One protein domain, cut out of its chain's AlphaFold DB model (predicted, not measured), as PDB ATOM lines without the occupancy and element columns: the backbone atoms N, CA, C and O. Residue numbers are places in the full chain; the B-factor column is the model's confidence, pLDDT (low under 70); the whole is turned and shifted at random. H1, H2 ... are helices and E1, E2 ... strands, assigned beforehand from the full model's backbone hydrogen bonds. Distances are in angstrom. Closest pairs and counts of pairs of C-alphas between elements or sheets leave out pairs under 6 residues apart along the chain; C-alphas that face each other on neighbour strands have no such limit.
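This is residues 107 to 159 of the 169 residues of an uncharacterized protein of Rheinheimera sp (UniProt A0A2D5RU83). What shape? Two hairpins, E1-E2 and E3-E4, form one strongly twisted sheet with short helix H2 over one face. What parts? The printed part has 53 residues, with H1 E1 E2 H2 E3 E4 along the chain; class and sheet, E2 E1 E4 E3, are mixed. The whole is compact, radius of gyration of the C-alphas 9.8 A, spanning 27 by 25 by 22 A.

Which strands? E1 is residues 114 to 118, 12.8 A; E2 122 to 126; E3 137 to 140; E4 145 to 148, ending at (148.057, 221.217, 168.391). Which helices? H1 is residues 107 to 110, beginning at (145.388, 203.980, 178.908); H2 128 to 132.

Which strands pair? E1 is parallel to E4, N 117 and O 146 being 2.8 A apart. Where are helices? H2, its O i to N i+4 pair within hydrogen-bond range, is on the sheet at height 8.3 A; H1, too short for such a pair, only grazes it. E2, H2, E3 form a split strand-helix-strand unit, E1 and E4 between its strands, the crossover right-handed.

Any cut? The printed part has no cut. Low confidence? Ten residues are under 70, among them 118 to 121.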
ATOM      1  N   ASN A 107     146.106 203.286 177.850       59.47
ATOM      2  CA  ASN A 107     145.388 203.980 178.908       59.47
ATOM      3  C   ASN A 107     144.754 205.319 178.512       59.47
ATOM      4  O   ASN A 107     143.718 205.650 179.079       59.47
ATOM      5  N   CYS A 108     145.301 206.109 177.580       72.50
ATOM      6  CA  CYS A 108     144.662 207.398 177.277       72.50
ATOM      7  C   CYS A 108     143.311 207.190 176.597       72.50
ATOM      8  O   CYS A 108     142.321 207.771 177.034       72.50
ATOM      9  N   LYS A 109     143.227 206.250 175.648       71.38
ATOM     10  CA  LYS A 109     141.938 205.828 175.087       71.38
ATOM     11  C   LYS A 109     141.069 205.112 176.130       71.38
ATOM     12  O   LYS A 109     139.869 205.369 176.173       71.38
ATOM     13  N   ALA A 110     141.648 204.289 177.013       67.25
ATOM     14  CA  ALA A 110     140.899 203.630 178.096       67.25
ATOM     15  C   ALA A 110     140.293 204.615 179.119       67.25
ATOM     16  O   ALA A 110     139.247 204.335 179.701       67.25
ATOM     17  N   LEU A 111     140.919 205.780 179.311       69.19
ATOM     18  CA  LEU A 111     140.430 206.885 180.141       69.19
ATOM     19  C   LEU A 111     139.473 207.826 179.383       69.19
ATOM     20  O   LEU A 111     139.038 208.826 179.946       69.19
ATOM     21  N   GLY A 112     139.146 207.531 178.118       73.94
ATOM     22  CA  GLY A 112     138.308 208.387 177.269       73.94
ATOM     23  C   GLY A 112     139.008 209.652 176.755       73.94
ATOM     24  O   GLY A 112     138.346 210.567 176.265       73.94
ATOM     25  N   LEU A 113     140.337 209.715 176.858       82.81
ATOM     26  CA  LEU A 113     141.177 210.835 176.441       82.81
ATOM     27  C   LEU A 113     141.738 210.627 175.030       82.81
ATOM     28  O   LEU A 113     141.742 209.525 174.479       82.81
ATOM     29  N   GLN A 114     142.232 211.714 174.447       84.94
ATOM     30  CA  GLN A 114     142.811 211.749 173.108       84.94
ATOM     31  C   GLN A 114     144.311 212.017 173.175       84.94
ATOM     32  O   GLN A 114     144.773 212.799 174.011       84.94
ATOM     33  N   ILE A 115     145.060 211.370 172.282       82.50
ATOM     34  CA  ILE A 115     146.496 211.603 172.124       82.50
ATOM     35  C   ILE A 115     146.687 212.851 171.265       82.50
ATOM     36  O   ILE A 115     146.106 212.983 170.184       82.50
ATOM     37  N   VAL A 116     147.509 213.767 171.766       80.69
ATOM     38  CA  VAL A 116     147.783 215.064 171.160       80.69
ATOM     39  C   VAL A 116     149.276 215.209 170.937       80.69
ATOM     40  O   VAL A 116     150.055 215.137 171.882       80.69
ATOM     41  N   ASN A 117     149.683 215.481 169.702       75.38
ATOM     42  CA  ASN A 117     151.067 215.766 169.353       75.38
ATOM     43  C   ASN A 117     151.260 217.279 169.186       75.38
ATOM     44  O   ASN A 117     150.661 217.894 168.299       75.38
ATOM     45  N   LYS A 118     152.126 217.898 169.999       69.56
ATOM     46  CA  LYS A 118     152.548 219.290 169.769       69.56
ATOM     47  C   LYS A 118     153.787 219.331 168.904       69.56
ATOM     48  O   LYS A 118     154.857 218.898 169.326       69.56
ATOM     49  N   GLY A 119     153.649 219.848 167.687       61.84
ATOM     50  CA  GLY A 119     154.802 220.068 166.813       61.84
ATOM     51  C   GLY A 119     155.573 218.799 166.425       61.84
ATOM     52  O   GLY A 119     156.635 218.956 165.850       61.84
ATOM     53  N   SER A 120     155.059 217.590 166.715       58.56
ATOM     54  CA  SER A 120     155.685 216.249 166.593       58.56
ATOM     55  C   SER A 120     156.638 215.786 167.713       58.56
ATOM     56  O   SER A 120     157.091 214.642 167.681       58.56
ATOM     57  N   TRP A 121     156.879 216.607 168.739       63.53
ATOM     58  CA  TRP A 121     157.971 216.378 169.699       63.53
ATOM     59  C   TRP A 121     157.539 215.607 170.952       63.53
ATOM     60  O   TRP A 121     158.223 214.673 171.364       63.53
ATOM     61  N   THR A 122     156.391 215.947 171.544       71.38
ATOM     62  CA  THR A 122     155.888 215.301 172.768       71.38
ATOM     63  C   THR A 122     154.404 214.949 172.645       71.38
ATOM     64  O   THR A 122     153.584 215.848 172.429       71.38
ATOM     65  N   PRO A 123     154.030 213.659 172.766       77.25
ATOM     66  CA  PRO A 123     152.631 213.282 172.891       77.25
ATOM     67  C   PRO A 123     152.129 213.644 174.292       77.25
ATOM     68  O   PRO A 123     152.836 213.466 175.282       77.25
ATOM     69  N   VAL A 124     150.897 214.121 174.390       81.69
ATOM     70  CA  VAL A 124     150.196 214.341 175.660       81.69
ATOM     71  C   VAL A 124     148.773 213.815 175.565       81.69
ATOM     72  O   VAL A 124     148.243 213.653 174.467       81.69
ATOM     73  N   CYS A 125     148.147 213.556 176.708       84.38
ATOM     74  CA  CYS A 125     146.751 213.135 176.759       84.38
ATOM     75  C   CYS A 125     145.866 214.259 177.280       84.38
ATOM     76  O   CYS A 125     146.145 214.838 178.334       84.38
ATOM     77  N   MET A 126     144.812 214.560 176.526       84.69
ATOM     78  CA  MET A 126     143.888 215.661 176.793       84.69
ATOM     79  C   MET A 126     142.446 215.240 176.496       84.69
ATOM     80  O   MET A 126     142.201 214.284 175.756       84.69
ATOM     81  N   GLU A 127     141.482 215.963 177.062       86.31
ATOM     82  CA  GLU A 127     140.064 215.745 176.774       86.31
ATOM     83  C   GLU A 127     139.693 216.205 175.364       86.31
ATOM     84  O   GLU A 127     140.131 217.253 174.881       86.31
ATOM     85  N   ARG A 128     138.831 215.423 174.707       82.62
ATOM     86  CA  ARG A 128     138.383 215.692 173.338       82.62
ATOM     87  C   ARG A 128     137.669 217.035 173.207       82.62
ATOM     88  O   ARG A 128     137.875 217.720 172.209       82.62
ATOM     89  N   ASP A 129     136.856 217.408 174.190       82.75
ATOM     90  CA  ASP A 129     136.067 218.640 174.136       82.75
ATOM     91  C   ASP A 129     136.963 219.880 174.214       82.75
ATOM     92  O   ASP A 129     136.758 220.850 173.481       82.75
ATOM     93  N   THR A 130     138.028 219.821 175.013       81.75
ATOM     94  CA  THR A 130     139.047 220.874 175.076       81.75
ATOM     95  C   THR A 130     139.774 221.032 173.742       81.75
ATOM     96  O   THR A 130     140.037 222.151 173.304       81.75
ATOM     97  N   LEU A 131     140.051 219.922 173.053       82.38
ATOM     98  CA  LEU A 131     140.713 219.928 171.746       82.38
ATOM     99  C   LEU A 131     139.803 220.440 170.631       82.38
ATOM    100  O   LEU A 131     140.231 221.256 169.817       82.38
ATOM    101  N   ALA A 132     138.546 219.998 170.608       77.69
ATOM    102  CA  ALA A 132     137.573 220.390 169.594       77.69
ATOM    103  C   ALA A 132     137.231 221.887 169.650       77.69
ATOM    104  O   ALA A 132     136.931 222.486 168.618       77.69
ATOM    105  N   ASN A 133     137.315 222.493 170.837       80.00
ATOM    106  CA  ASN A 133     137.058 223.917 171.042       80.00
ATOM    107  C   ASN A 133     138.304 224.800 170.859       80.00
ATOM    108  O   ASN A 133     138.194 226.028 170.879       80.00
ATOM    109  N   ASN A 134     139.486 224.209 170.670       79.75
ATOM    110  CA  ASN A 134     140.730 224.954 170.532       79.75
ATOM    111  C   ASN A 134     141.128 225.115 169.057       79.75
ATOM    112  O   ASN A 134     141.516 224.163 168.383       79.75
ATOM    113  N   ILE A 135     141.119 226.360 168.573       79.44
ATOM    114  CA  ILE A 135     141.510 226.719 167.199       79.44
ATOM    115  C   ILE A 135     142.968 226.377 166.857       79.44
ATOM    116  O   ILE A 135     143.330 226.308 165.683       79.44
ATOM    117  N   ALA A 136     143.824 226.192 167.864       83.06
ATOM    118  CA  ALA A 136     145.217 225.809 167.671       83.06
ATOM    119  C   ALA A 136     145.383 224.307 167.403       83.06
ATOM    120  O   ALA A 136     146.507 223.875 167.128       83.06
ATOM    121  N   CYS A 137     144.299 223.531 167.485       82.81
ATOM    122  CA  CYS A 137     144.279 222.086 167.341       82.81
ATOM    123  C   CYS A 137     143.589 221.648 166.045       82.81
ATOM    124  O   CYS A 137     142.660 222.276 165.542       82.81
ATOM    125  N   SER A 138     144.063 220.554 165.467       84.88
ATOM    126  CA  SER A 138     143.528 219.954 164.248       84.88
ATOM    127  C   SER A 138     143.538 218.441 164.387       84.88
ATOM    128  O   SER A 138     144.504 217.862 164.880       84.88
ATOM    129  N   TYR A 139     142.454 217.801 163.967       81.44
ATOM    130  CA  TYR A 139     142.296 216.356 164.059       81.44
ATOM    131  C   TYR A 139     142.787 215.664 162.785       81.44
ATOM    132  O   TYR A 139     142.361 216.018 161.683       81.44
ATOM    133  N   PHE A 140     143.644 214.656 162.942       76.88
ATOM    134  CA  PHE A 140     144.209 213.860 161.856       76.88
ATOM    135  C   PHE A 140     143.595 212.457 161.872       76.88
ATOM    136  O   PHE A 140     143.897 211.627 162.731       76.88
ATOM    137  N   ARG A 141     142.712 212.193 160.898       69.31
ATOM    138  CA  ARG A 141     141.923 210.950 160.816       69.31
ATOM    139  C   ARG A 141     142.754 209.694 160.577       69.31
ATOM    140  O   ARG A 141     142.325 208.634 161.009       69.31
ATOM    141  N   ASP A 142     143.899 209.816 159.915       69.19
ATOM    142  CA  ASP A 142     144.686 208.655 159.485       69.19
ATOM    143  C   ASP A 142     145.275 207.870 160.668       69.19
ATOM    144  O   ASP A 142     145.405 206.652 160.582       69.19
ATOM    145  N   ASN A 143     145.536 208.548 161.795       65.62
ATOM    146  CA  ASN A 143     146.099 207.944 163.008       65.62
ATOM    147  C   ASN A 143     145.186 208.062 164.243       65.62
ATOM    148  O   ASN A 143     145.573 207.607 165.315       65.62
ATOM    149  N   ASP A 144     143.984 208.646 164.112       72.94
ATOM    150  CA  ASP A 144     143.092 208.958 165.247       72.94
ATOM    151  C   ASP A 144     143.811 209.803 166.322       72.94
ATOM    152  O   ASP A 144     143.756 209.523 167.519       72.94
ATOM    153  N   GLU A 145     144.538 210.831 165.871       76.31
ATOM    154  CA  GLU A 145     145.363 211.704 166.713       76.31
ATOM    155  C   GLU A 145     145.009 213.177 166.498       76.31
ATOM    156  O   GLU A 145     144.602 213.608 165.413       76.31
ATOM    157  N   TRP A 146     145.212 213.984 167.535       83.62
ATOM    158  CA  TRP A 146     145.129 215.436 167.440       83.62
ATOM    159  C   TRP A 146     146.519 216.048 167.330       83.62
ATOM    160  O   TRP A 146     147.476 215.599 167.956       83.62
ATOM    161  N   PHE A 147     146.630 217.120 166.563       82.44
ATOM    162  CA  PHE A 147     147.836 217.925 166.487       82.44
ATOM    163  C   PHE A 147     147.518 219.345 166.921       82.44
ATOM    164  O   PHE A 147     146.629 219.977 166.354       82.44
ATOM    165  N   CYS A 148     148.258 219.862 167.894       80.38
ATOM    166  CA  CYS A 148     148.057 221.217 168.391       80.38
ATOM    167  C   CYS A 148     149.331 222.041 168.232       80.38
ATOM    168  O   CYS A 148     150.411 221.614 168.634       80.38
ATOM    169  N   LYS A 149     149.215 223.258 167.691       77.38
ATOM    170  CA  LYS A 149     150.329 224.222 167.673       77.38
ATOM    171  C   LYS A 149     150.675 224.671 169.094       77.38
ATOM    172  O   LYS A 149     151.845 224.795 169.450       77.38
ATOM    173  N   THR A 150     149.653 224.884 169.920       79.44
ATOM    174  CA  THR A 150     149.777 225.274 171.327       79.44
ATOM    175  C   THR A 150     148.663 224.634 172.159       79.44
ATOM    176  O   THR A 150     147.592 224.324 171.644       79.44
ATOM    177  N   TYR A 151     148.923 224.435 173.449       78.38
ATOM    178  CA  TYR A 151     147.939 224.062 174.467       78.38
ATOM    179  C   TYR A 151     148.397 224.616 175.819       78.38
ATOM    180  O   TYR A 151     149.593 224.884 176.001       78.38
ATOM    181  N   SER A 152     147.469 224.794 176.759       80.00
ATOM    182  CA  SER A 152     147.819 225.146 178.136       80.00
ATOM    183  C   SER A 152     148.259 223.900 178.904       80.00
ATOM    184  O   SER A 152     147.752 222.804 178.680       80.00
ATOM    185  N   HIS A 153     149.181 224.056 179.857       75.94
ATOM    186  CA  HIS A 153     149.561 222.961 180.754       75.94
ATOM    187  C   HIS A 153     148.409 222.494 181.656       75.94
ATOM    188  O   HIS A 153     148.453 221.360 182.120       75.94
ATOM    189  N   SER A 154     147.405 223.346 181.899       78.12
ATOM    190  CA  SER A 154     146.186 222.989 182.644       78.12
ATOM    191  C   SER A 154     145.348 221.927 181.943       78.12
ATOM    192  O   SER A 154     144.640 221.178 182.600       78.12
ATOM    193  N   ASP A 155     145.443 221.868 180.618       77.81
ATOM    194  CA  ASP A 155     144.590 221.023 179.787       77.81
ATOM    195  C   ASP A 155     145.217 219.631 179.583       77.81
ATOM    196  O   ASP A 155     144.590 218.721 179.040       77.81
ATOM    197  N   VAL A 156     146.477 219.472 180.010       81.88
ATOM    198  CA  VAL A 156     147.259 218.240 179.916       81.88
ATOM    199  C   VAL A 156     146.992 217.371 181.135       81.88
ATOM    200  O   VAL A 156     147.391 217.702 182.252       81.88
ATOM    201  N   ILE A 157     146.394 216.209 180.895       79.94
ATOM    202  CA  ILE A 157     146.086 215.233 181.945       79.94
ATOM    203  C   ILE A 157     147.268 214.286 182.174       79.94
ATOM    204  O   ILE A 157     147.565 213.932 183.313       79.94
ATOM    205  N   ALA A 158     147.978 213.904 181.110       76.00
ATOM    206  CA  ALA A 158     149.173 213.065 181.200       76.00
ATOM    207  C   ALA A 158     150.214 213.437 180.137       76.00
ATOM    208  O   ALA A 158     149.861 213.837 179.027       76.00
ATOM    209  N   MET A 159     151.498 213.286 180.478       75.94
ATOM    210  CA  MET A 159     152.634 213.517 179.578       75.94
ATOM    211  C   MET A 159     153.836 212.620 179.949       75.94
ATOM    212  O   MET A 159     153.952 212.244 181.122       75.94
TER     213      MET A 159